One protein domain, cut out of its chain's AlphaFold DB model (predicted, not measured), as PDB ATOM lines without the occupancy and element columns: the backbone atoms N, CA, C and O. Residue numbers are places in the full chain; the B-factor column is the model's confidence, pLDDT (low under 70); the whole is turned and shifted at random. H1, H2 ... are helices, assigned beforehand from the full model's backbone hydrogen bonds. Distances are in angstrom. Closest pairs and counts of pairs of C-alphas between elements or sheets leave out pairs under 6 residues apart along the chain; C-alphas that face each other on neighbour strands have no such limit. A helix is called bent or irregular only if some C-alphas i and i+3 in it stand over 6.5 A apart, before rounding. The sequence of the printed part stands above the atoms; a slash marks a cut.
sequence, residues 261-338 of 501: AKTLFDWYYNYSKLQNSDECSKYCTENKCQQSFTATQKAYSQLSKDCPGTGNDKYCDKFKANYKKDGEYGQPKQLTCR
ATOM      1  N   ALA A 261     -31.597 -41.649  51.163       96.94
ATOM      2  CA  ALA A 261     -31.061 -40.689  50.206       96.94
ATOM      3  C   ALA A 261     -30.206 -41.376  49.136       96.94
ATOM      4  O   ALA A 261     -30.397 -41.128  47.946       96.94
ATOM      5  N   LYS A 262     -29.334 -42.298  49.561       97.56
ATOM      6  CA  LYS A 262     -28.528 -43.135  48.670       97.56
ATOM      7  C   LYS A 262     -29.405 -43.969  47.744       97.56
ATOM      8  O   LYS A 262     -29.157 -44.011  46.549       97.56
ATOM      9  N   THR A 263     -30.452 -44.594  48.283       97.56
ATOM     10  CA  THR A 263     -31.381 -45.421  47.495       97.56
ATOM     11  C   THR A 263     -32.052 -44.604  46.385       97.56
ATOM     12  O   THR A 263     -32.124 -45.064  45.247       97.56
ATOM     13  N   LEU A 264     -32.499 -43.378  46.688       97.12
ATOM     14  CA  LEU A 264     -33.033 -42.455  45.679       97.12
ATOM     15  C   LEU A 264     -31.985 -42.103  44.628       97.12
ATOM     16  O   LEU A 264     -32.243 -42.277  43.440       97.12
ATOM     17  N   PHE A 265     -30.812 -41.644  45.062       97.06
ATOM     18  CA  PHE A 265     -29.723 -41.269  44.164       97.06
ATOM     19  C   PHE A 265     -29.352 -42.413  43.204       97.06
ATOM     20  O   PHE A 265     -29.319 -42.211  41.990       97.06
ATOM     21  N   ASP A 266     -29.167 -43.626  43.733       97.00
ATOM     22  CA  ASP A 266     -28.801 -44.812  42.956       97.00
ATOM     23  C   ASP A 266     -29.881 -45.152  41.918       97.00
ATOM     24  O   ASP A 266     -29.567 -45.419  40.754       97.00
ATOM     25  N   TRP A 267     -31.164 -45.105  42.303       96.50
ATOM     26  CA  TRP A 267     -32.270 -45.353  41.379       96.50
ATOM     27  C   TRP A 267     -32.354 -44.308  40.280       96.50
ATOM     28  O   TRP A 267     -32.479 -44.676  39.117       96.50
ATOM     29  N   TYR A 268     -32.265 -43.023  40.616       95.94
ATOM     30  CA  TYR A 268     -32.353 -41.960  39.621       95.94
ATOM     31  C   TYR A 268     -31.208 -42.001  38.625       95.94
ATOM     32  O   TYR A 268     -31.436 -41.848  37.422       95.94
ATOM     33  N   TYR A 269     -30.003 -42.288  39.107       95.25
ATOM     34  CA  TYR A 269     -28.874 -42.531  38.232       95.25
ATOM     35  C   TYR A 269     -29.152 -43.716  37.297       95.25
ATOM     36  O   TYR A 269     -29.107 -43.554  36.078       95.25
ATOM     37  N   ASN A 270     -29.532 -44.881  37.834       94.69
ATOM     38  CA  ASN A 270     -29.831 -46.067  37.022       94.69
ATOM     39  C   ASN A 270     -30.954 -45.807  36.010       94.69
ATOM     40  O   ASN A 270     -30.804 -46.125  34.836       94.69
ATOM     41  N   TYR A 271     -32.052 -45.190  36.442       94.75
ATOM     42  CA  TYR A 271     -33.181 -44.834  35.592       94.75
ATOM     43  C   TYR A 271     -32.731 -43.943  34.431       94.75
ATOM     44  O   TYR A 271     -33.027 -44.250  33.280       94.75
ATOM     45  N   SER A 272     -31.943 -42.896  34.705       93.56
ATOM     46  CA  SER A 272     -31.448 -41.980  33.670       93.56
ATOM     47  C   SER A 272     -30.574 -42.671  32.616       93.56
ATOM     48  O   SER A 272     -30.666 -42.332  31.437       93.56
ATOM     49  N   LYS A 273     -29.768 -43.663  33.023       93.44
ATOM     50  CA  LYS A 273     -28.896 -44.423  32.117       93.44
ATOM     51  C   LYS A 273     -29.644 -45.517  31.356       93.44
ATOM     52  O   LYS A 273     -29.245 -45.849  30.246       93.44
ATOM     53  N   LEU A 274     -30.717 -46.068  31.926       93.50
ATOM     54  CA  LEU A 274     -31.411 -47.231  31.366       93.50
ATOM     55  C   LEU A 274     -32.688 -46.900  30.588       93.50
ATOM     56  O   LEU A 274     -33.030 -47.655  29.686       93.50
ATOM     57  N   GLN A 275     -33.383 -45.794  30.881       92.81
ATOM     58  CA  GLN A 275     -34.720 -45.502  30.323       92.81
ATOM     59  C   GLN A 275     -34.795 -45.493  28.789       92.81
ATOM     60  O   GLN A 275     -35.852 -45.759  28.230       92.81
ATOM     61  N   ASN A 276     -33.677 -45.221  28.113       88.56
ATOM     62  CA  ASN A 276     -33.575 -45.206  26.653       88.56
ATOM     63  C   ASN A 276     -32.438 -46.107  26.142       88.56
ATOM     64  O   ASN A 276     -31.971 -45.918  25.025       88.56
ATOM     65  N   SER A 277     -31.953 -47.034  26.970       90.56
ATOM     66  CA  SER A 277     -30.859 -47.936  26.613       90.56
ATOM     67  C   SER A 277     -31.401 -49.287  26.164       90.56
ATOM     68  O   SER A 277     -32.241 -49.879  26.846       90.56
ATOM     69  N   ASP A 278     -30.856 -49.822  25.071       88.81
ATOM     70  CA  ASP A 278     -31.126 -51.197  24.633       88.81
ATOM     71  C   ASP A 278     -30.609 -52.231  25.650       88.81
ATOM     72  O   ASP A 278     -31.091 -53.361  25.716       88.81
ATOM     73  N   GLU A 279     -29.691 -51.824  26.535       88.38
ATOM     74  CA  GLU A 279     -29.217 -52.656  27.636       88.38
ATOM     75  C   GLU A 279     -30.196 -52.711  28.825       88.38
ATOM     76  O   GLU A 279     -29.961 -53.468  29.763       88.38
ATOM     77  N   CYS A 280     -31.305 -51.958  28.828       91.06
ATOM     78  CA  CYS A 280     -32.275 -51.968  29.936       91.06
ATOM     79  C   CYS A 280     -32.709 -53.395  30.295       91.06
ATOM     80  O   CYS A 280     -32.628 -53.807  31.453       91.06
ATOM     81  N   SER A 281     -33.082 -54.180  29.282       89.25
ATOM     82  CA  SER A 281     -33.542 -55.560  29.449       89.25
ATOM     83  C   SER A 281     -32.464 -56.481  30.026       89.25
ATOM     84  O   SER A 281     -32.802 -57.417  30.739       89.25
ATOM     85  N   LYS A 282     -31.177 -56.188  29.791       88.88
ATOM     86  CA  LYS A 282     -30.033 -56.935  30.340       88.88
ATOM     87  C   LYS A 282     -29.876 -56.724  31.849       88.88
ATOM     88  O   LYS A 282     -29.586 -57.674  32.568       88.88
ATOM     89  N   TYR A 283     -30.083 -55.499  32.337       86.38
ATOM     90  CA  TYR A 283     -29.946 -55.181  33.766       86.38
ATOM     91  C   TYR A 283     -31.227 -55.412  34.568       86.38
ATOM     92  O   TYR A 283     -31.173 -55.634  35.777       86.38
ATOM     93  N   CYS A 284     -32.381 -55.340  33.907       87.44
ATOM     94  CA  CYS A 284     -33.688 -55.505  34.533       87.44
ATOM     95  C   CYS A 284     -34.217 -56.940  34.506       87.44
ATOM     96  O   CYS A 284     -35.402 -57.155  34.774       87.44
ATOM     97  N   THR A 285     -33.358 -57.921  34.235       83.69
ATOM     98  CA  THR A 285     -33.685 -59.337  34.411       83.69
ATOM     99  C   THR A 285     -34.002 -59.654  35.876       83.69
ATOM    100  O   THR A 285     -33.665 -58.899  36.794       83.69
ATOM    101  N   GLU A 286     -34.705 -60.768  36.103       80.56
ATOM    102  CA  GLU A 286     -34.911 -61.338  37.446       80.56
ATOM    103  C   GLU A 286     -35.520 -60.367  38.471       80.56
ATOM    104  O   GLU A 286     -35.206 -60.412  39.659       80.56
ATOM    105  N   ASN A 287     -36.406 -59.467  38.032       83.31
ATOM    106  CA  ASN A 287     -37.111 -58.537  38.919       83.31
ATOM    107  C   ASN A 287     -36.197 -57.480  39.595       83.31
ATOM    108  O   ASN A 287     -36.672 -56.727  40.448       83.31
ATOM    109  N   LYS A 288     -34.909 -57.358  39.223       87.31
ATOM    110  CA  LYS A 288     -33.939 -56.446  39.877       87.31
ATOM    111  C   LYS A 288     -34.366 -54.978  39.830       87.31
ATOM    112  O   LYS A 288     -34.322 -54.272  40.843       87.31
ATOM    113  N   CYS A 289     -34.830 -54.517  38.669       90.88
ATOM    114  CA  CYS A 289     -35.311 -53.145  38.511       90.88
ATOM    115  C   CYS A 289     -36.596 -52.894  39.302       90.88
ATOM    116  O   CYS A 289     -36.738 -51.837  39.905       90.88
ATOM    117  N   GLN A 290     -37.493 -53.875  39.391       92.12
ATOM    118  CA  GLN A 290     -38.716 -53.749  40.179       92.12
ATOM    119  C   GLN A 290     -38.440 -53.733  41.688       92.12
ATOM    120  O   GLN A 290     -39.061 -52.960  42.418       92.12
ATOM    121  N   GLN A 291     -37.499 -54.551  42.167       93.19
ATOM    122  CA  GLN A 291     -37.054 -54.527  43.563       93.19
ATOM    123  C   GLN A 291     -36.433 -53.171  43.906       93.19
ATOM    124  O   GLN A 291     -36.832 -52.540  44.888       93.19
ATOM    125  N   SER A 292     -35.524 -52.684  43.054       93.94
ATOM    126  CA  SER A 292     -34.892 -51.369  43.209       93.94
ATOM    127  C   SER A 292     -35.929 -50.242  43.187       93.94
ATOM    128  O   SER A 292     -35.910 -49.357  44.043       93.94
ATOM    129  N   PHE A 293     -36.900 -50.310  42.276       96.12
ATOM    130  CA  PHE A 293     -38.007 -49.364  42.194       96.12
ATOM    131  C   PHE A 293     -38.872 -49.371  43.460       96.12
ATOM    132  O   PHE A 293     -39.154 -48.314  44.022       96.12
ATOM    133  N   THR A 294     -39.241 -50.552  43.958       96.88
ATOM    134  CA  THR A 294     -40.056 -50.716  45.173       96.88
ATOM    135  C   THR A 294     -39.334 -50.164  46.404       96.88
ATOM    136  O   THR A 294     -39.917 -49.414  47.192       96.88
ATOM    137  N   ALA A 295     -38.041 -50.473  46.549       96.94
ATOM    138  CA  ALA A 295     -37.201 -49.915  47.606       96.94
ATOM    139  C   ALA A 295     -37.142 -48.381  47.521       96.94
ATOM    140  O   ALA A 295     -37.274 -47.692  48.536       96.94
ATOM    141  N   THR A 296     -37.038 -47.843  46.306       97.12
ATOM    142  CA  THR A 296     -36.993 -46.397  46.065       97.12
ATOM    143  C   THR A 296     -38.317 -45.713  46.380       97.12
ATOM    144  O   THR A 296     -38.316 -44.681  47.046       97.12
ATOM    145  N   GLN A 297     -39.461 -46.288  45.993       97.69
ATOM    146  CA  GLN A 297     -40.776 -45.754  46.371       97.69
ATOM    147  C   GLN A 297     -40.944 -45.683  47.890       97.69
ATOM    148  O   GLN A 297     -41.436 -44.683  48.425       97.69
ATOM    149  N   LYS A 298     -40.510 -46.732  48.599       98.00
ATOM    150  CA  LYS A 298     -40.539 -46.773  50.062       98.00
ATOM    151  C   LYS A 298     -39.642 -45.690  50.660       98.00
ATOM    152  O   LYS A 298     -40.098 -44.944  51.528       98.00
ATOM    153  N   ALA A 299     -38.406 -45.568  50.176       97.25
ATOM    154  CA  ALA A 299     -37.465 -44.542  50.616       97.25
ATOM    155  C   ALA A 299     -38.011 -43.125  50.370       97.25
ATOM    156  O   ALA A 299     -37.994 -42.301  51.282       97.25
ATOM    157  N   TYR A 300     -38.583 -42.865  49.192       96.88
ATOM    158  CA  TYR A 300     -39.190 -41.582  48.830       96.88
ATOM    159  C   TYR A 300     -40.368 -41.234  49.745       96.88
ATOM    160  O   TYR A 300     -40.460 -40.121  50.270       96.88
ATOM    161  N   SER A 301     -41.249 -42.207  49.993       96.00
ATOM    162  CA  SER A 301     -42.409 -42.039  50.874       96.00
ATOM    163  C   SER A 301     -41.995 -41.733  52.313       96.00
ATOM    164  O   SER A 301     -42.633 -40.924  52.981       96.00
ATOM    165  N   GLN A 302     -40.919 -42.361  52.798       96.31
ATOM    166  CA  GLN A 302     -40.363 -42.095  54.125       96.31
ATOM    167  C   GLN A 302     -39.693 -40.721  54.194       96.31
ATOM    168  O   GLN A 302     -39.983 -39.956  55.103       96.31
ATOM    169  N   LEU A 303     -38.864 -40.354  53.211       95.31
ATOM    170  CA  LEU A 303     -38.228 -39.031  53.155       95.31
ATOM    171  C   LEU A 303     -39.253 -37.894  53.081       95.31
ATOM    172  O   LEU A 303     -39.086 -36.873  53.742       95.31
ATOM    173  N   SER A 304     -40.350 -38.099  52.351       93.62
ATOM    174  CA  SER A 304     -41.455 -37.138  52.268       93.62
ATOM    175  C   SER A 304     -42.127 -36.874  53.620       93.62
ATOM    176  O   SER A 304     -42.612 -35.767  53.845       93.62
ATOM    177  N   LYS A 305     -42.140 -37.865  54.521       93.38
ATOM    178  CA  LYS A 305     -42.668 -37.742  55.891       93.38
ATOM    179  C   LYS A 305     -41.621 -37.180  56.855       93.38
ATOM    180  O   LYS A 305     -41.913 -36.272  57.625       93.38
ATOM    181  N   ASP A 306     -40.396 -37.696  56.775       91.38
ATOM    182  CA  ASP A 306     -39.334 -37.491  57.770       91.38
ATOM    183  C   ASP A 306     -38.493 -36.231  57.532       91.38
ATOM    184  O   ASP A 306     -37.605 -35.903  58.327       91.38
ATOM    185  N   CYS A 307     -38.726 -35.527  56.426       92.88
ATOM    186  CA  CYS A 307     -38.176 -34.205  56.200       92.88
ATOM    187  C   CYS A 307     -39.204 -33.151  56.638       92.88
ATOM    188  O   CYS A 307     -40.167 -32.916  55.914       92.88
ATOM    189  N   PRO A 308     -39.029 -32.475  57.795       75.00
ATOM    190  CA  PRO A 308     -39.971 -31.465  58.294       75.00
ATOM    191  C   PRO A 308     -39.863 -30.114  57.568       75.00
ATOM    192  O   PRO A 308     -40.834 -29.367  57.525       75.00
ATOM    193  N   GLY A 309     -38.784 -29.858  56.820       66.31
ATOM    194  CA  GLY A 309     -38.705 -28.771  55.827       66.31
ATOM    195  C   GLY A 309     -38.169 -27.434  56.300       66.31
ATOM    196  O   GLY A 309     -38.116 -26.511  55.499       66.31
ATOM    197  N   THR A 310     -37.787 -27.332  57.567       61.91
ATOM    198  CA  THR A 310     -37.265 -26.102  58.174       61.91
ATOM    199  C   THR A 310     -36.224 -26.429  59.249       61.91
ATOM    200  O   THR A 310     -36.304 -25.957  60.379       61.91
ATOM    201  N   GLY A 311     -35.264 -27.301  58.929       74.31
ATOM    202  CA  GLY A 311     -34.229 -27.734  59.874       74.31
ATOM    203  C   GLY A 311     -32.818 -27.465  59.362       74.31
ATOM    204  O   GLY A 311     -32.622 -27.121  58.208       74.31
ATOM    205  N   ASN A 312     -31.808 -27.719  60.194       83.12
ATOM    206  CA  ASN A 312     -30.394 -27.644  59.793       83.12
ATOM    207  C   ASN A 312     -29.955 -28.815  58.881       83.12
ATOM    208  O   ASN A 312     -28.757 -29.084  58.742       83.12
ATOM    209  N   ASP A 313     -30.903 -29.540  58.285       88.94
ATOM    210  CA  ASP A 313     -30.634 -30.679  57.417       88.94
ATOM    211  C   ASP A 313     -30.714 -30.265  55.946       88.94
ATOM    212  O   ASP A 313     -31.773 -30.293  55.313       88.94
ATOM    213  N   LYS A 314     -29.534 -29.970  55.388       93.44
ATOM    214  CA  LYS A 314     -29.370 -29.587  53.982       93.44
ATOM    215  C   LYS A 314     -29.948 -30.608  53.000       93.44
ATOM    216  O   LYS A 314     -30.339 -30.215  51.902       93.44
ATOM    217  N   TYR A 315     -29.967 -31.903  53.337       95.19
ATOM    218  CA  TYR A 315     -30.579 -32.905  52.465       95.19
ATOM    219  C   TYR A 315     -32.084 -32.687  52.401       95.19
ATOM    220  O   TYR A 315     -32.646 -32.595  51.312       95.19
ATOM    221  N   CYS A 316     -32.733 -32.557  53.559       95.00
ATOM    222  CA  CYS A 316     -34.168 -32.319  53.612       95.00
ATOM    223  C   CYS A 316     -34.571 -31.009  52.937       95.00
ATOM    224  O   CYS A 316     -35.594 -30.989  52.254       95.00
ATOM    225  N   ASP A 317     -33.768 -29.955  53.065       93.38
ATOM    226  CA  ASP A 317     -34.020 -28.686  52.378       93.38
ATOM    227  C   ASP A 317     -33.996 -28.870  50.854       93.38
ATOM    228  O   ASP A 317     -34.925 -28.454  50.155       93.38
ATOM    229  N   LYS A 318     -32.975 -29.566  50.325       92.88
ATOM    230  CA  LYS A 318     -32.893 -29.878  48.889       92.88
ATOM    231  C   LYS A 318     -34.021 -30.792  48.424       92.88
ATOM    232  O   LYS A 318     -34.601 -30.531  47.369       92.88
ATOM    233  N   PHE A 319     -34.341 -31.828  49.196       94.44
ATOM    234  CA  PHE A 319     -35.430 -32.750  48.897       94.44
ATOM    235  C   PHE A 319     -36.752 -31.981  48.812       94.44
ATOM    236  O   PHE A 319     -37.417 -32.006  47.783       94.44
ATOM    237  N   LYS A 320     -37.097 -31.178  49.825       91.75
ATOM    238  CA  LYS A 320     -38.330 -30.373  49.841       91.75
ATOM    239  C   LYS A 320     -38.417 -29.327  48.741       91.75
ATOM    240  O   LYS A 320     -39.504 -29.080  48.224       91.75
ATOM    241  N   ALA A 321     -37.303 -28.711  48.367       91.38
ATOM    242  CA  ALA A 321     -37.297 -27.743  47.275       91.38
ATOM    243  C   ALA A 321     -37.627 -28.386  45.912       91.38
ATOM    244  O   ALA A 321     -37.977 -27.676  44.961       91.38
ATOM    245  N   ASN A 322     -37.503 -29.715  45.799       89.88
ATOM    246  CA  ASN A 322     -37.556 -30.421  44.524       89.88
ATOM    247  C   ASN A 322     -38.479 -31.650  44.495       89.88
ATOM    248  O   ASN A 322     -38.689 -32.182  43.414       89.88
ATOM    249  N   TYR A 323     -39.095 -32.068  45.606       85.44
ATOM    250  CA  TYR A 323     -39.840 -33.337  45.653       85.44
ATOM    251  C   TYR A 323     -41.079 -33.411  44.757       85.44
ATOM    252  O   TYR A 323     -41.518 -34.487  44.372       85.44
ATOM    253  N   LYS A 324     -41.640 -32.258  44.383       83.31
ATOM    254  CA  LYS A 324     -42.755 -32.162  43.427       83.31
ATOM    255  C   LYS A 324     -42.308 -31.955  41.977       83.31
ATOM    256  O   LYS A 324     -43.154 -31.754  41.113       83.31
ATOM    257  N   LYS A 325     -41.002 -31.916  41.716       86.31
ATOM    258  CA  LYS A 325     -40.432 -31.727  40.379       86.31
ATOM    259  C   LYS A 325     -39.954 -33.070  39.842       86.31
ATOM    260  O   LYS A 325     -39.646 -33.967  40.619       86.31
ATOM    261  N   ASP A 326     -39.856 -33.192  38.525       80.44
ATOM    262  CA  ASP A 326     -39.144 -34.313  37.913       80.44
ATOM    263  C   ASP A 326     -37.645 -34.296  38.291       80.44
ATOM    264  O   ASP A 326     -37.081 -33.246  38.609       80.44
ATOM    265  N   GLY A 327     -36.990 -35.460  38.234       80.75
ATOM    266  CA  GLY A 327     -35.557 -35.626  38.529       80.75
ATOM    267  C   GLY A 327     -35.278 -36.282  39.888       80.75
ATOM    268  O   GLY A 327     -36.188 -36.845  40.481       80.75
ATOM    269  N   GLU A 328     -34.032 -36.195  40.383       80.75
ATOM    270  CA  GLU A 328     -33.492 -36.953  41.545       80.75
ATOM    271  C   GLU A 328     -34.339 -36.899  42.829       80.75
ATOM    272  O   GLU A 328     -34.307 -37.802  43.664       80.75
ATOM    273  N   TYR A 329     -35.105 -35.831  43.010       89.25
ATOM    274  CA  TYR A 329     -35.928 -35.653  44.201       89.25
ATOM    275  C   TYR A 329     -37.401 -35.939  43.959       89.25
ATOM    276  O   TYR A 329     -38.137 -35.979  44.933       89.25
ATOM    277  N   GLY A 330     -37.830 -36.130  42.712       90.25
ATOM    278  CA  GLY A 330     -39.226 -36.328  42.348       90.25
ATOM    279  C   GLY A 330     -39.810 -37.648  42.825       90.25
ATOM    280  O   GLY A 330     -39.143 -38.472  43.460       90.25
ATOM    281  N   GLN A 331     -41.065 -37.892  42.455       94.25
ATOM    282  CA  GLN A 331     -41.664 -39.209  42.624       94.25
ATOM    283  C   GLN A 331     -40.976 -40.220  41.685       94.25
ATOM    284  O   GLN A 331     -40.935 -39.983  40.473       94.25
ATOM    285  N   PRO A 332     -40.459 -41.351  42.207       95.62
ATOM    286  CA  PRO A 332     -39.790 -42.349  41.384       95.62
ATOM    287  C   PRO A 332     -40.718 -42.873  40.289       95.62
ATOM    288  O   PRO A 332     -41.855 -43.260  40.562       95.62
ATOM    289  N   LYS A 333     -40.209 -42.932  39.057       95.12
ATOM    290  CA  LYS A 333     -40.907 -43.523  37.910       95.12
ATOM    291  C   LYS A 333     -40.469 -44.968  37.723       95.12
ATOM    292  O   LYS A 333     -39.299 -45.287  37.935       95.12
ATOM    293  N   GLN A 334     -41.407 -45.828  37.338       94.44
ATOM    294  CA  GLN A 334     -41.088 -47.207  36.989       94.44
ATOM    295  C   GLN A 334     -40.316 -47.216  35.672       94.44
ATOM    296  O   GLN A 334     -40.645 -46.479  34.743       94.44
ATOM    297  N   LEU A 335     -39.273 -48.036  35.607       93.31
ATOM    298  CA  LEU A 335     -38.498 -48.224  34.392       93.31
ATOM    299  C   LEU A 335     -39.228 -49.219  33.483       93.31
ATOM    300  O   LEU A 335     -39.465 -50.357  33.883       93.31
ATOM    301  N   THR A 336     -39.577 -48.795  32.270       90.62
ATOM    302  CA  THR A 336     -40.149 -49.670  31.239       90.62
ATOM    303  C   THR A 336     -39.065 -49.971  30.217       90.62
ATOM    304  O   THR A 336     -38.725 -49.117  29.402       90.62
ATOM    305  N   CYS A 337     -38.499 -51.175  30.267       89.56
ATOM    306  CA  CYS A 337     -37.549 -51.599  29.247       89.56
ATOM    307  C   CYS A 337     -38.283 -51.899  27.945       89.56
ATOM    308  O   CYS A 337     -39.334 -52.540  27.951       89.56
ATOM    309  N   ARG A 338     -37.709 -51.463  26.821       85.62
ATOM    310  CA  ARG A 338     -38.177 -51.919  25.515       85.62
ATOM    311  C   ARG A 338     -37.899 -53.412  25.420       85.62
ATOM    312  O   ARG A 338     -36.748 -53.842  25.509       85.62
TER     313      ARG A 338
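AT A GLANCE: This is residues 261 to 338 of the 501 residues of the protein "KIR protein" of Plasmodium coatneyi (UniProt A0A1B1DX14). An elongated, rod-like domain whose long helix, H3, runs along much of its length, with H1 packed on H3 at a slant by residues 261 to 267. Short H2 sits at one end of the rod and H4 is turned across toward the other, and from H4 the unnamed stretch of residues 323 to 338 runs back along the rod to the H2 end. The printed part has 78 residues with four named helices, H1 to H4 in chain order, and no named strand; the class is all helix. It is only just compact, close to loose, with a radius of gyration of the C-alphas of 13.5 A and spans of 42 by 19 by 16 A.

IN THESE COORDINATES: H1, residues 261 to 274, begins with C-alpha 261 at (-31.061, -40.689, 50.206) and is 19.9 A long. H2 is residues 280 to 283. H3, residues 285 to 306, is 32.5 A long and irregular: C-alphas 286 and 289 are 8.3 A apart. H4, residues 314 to 322, is 12.5 A long and ends with C-alpha 322 at (-37.556, -30.421, 44.524).

HOW THE PARTS SIT: H1 touches H3 with residues 261 to 267 alone, at a steep tilt of 42 degrees, opposite ways; their closest C-alphas, of Leu 264 and Thr 296, are 5.6 A apart. H2 is close to H1 but not clearly touching, the closest C-alphas being those of Leu 274 and Cys 280 at 5.0 A. H4 is close to H3 but not clearly touching, about perpendicular at 78 degrees, with the C-alphas of Ser 304 and Lys 320 closest at 7.8 A. H1 and H4 are only just apart, closest 8.1 A. Every O i to N i+4 pair is within hydrogen-bond range in H1 and H4, 16 of 18 in H3, and H2 is too short for such a pair.

THE WHOLE: The C-alphas farthest apart, of Asn 312 and Arg 338, are 42.7 A apart. The printed part has no cut, and none of the links between helices is long. The mean pLDDT of the printed part is 90.7, with residues 309 to 310 under 70.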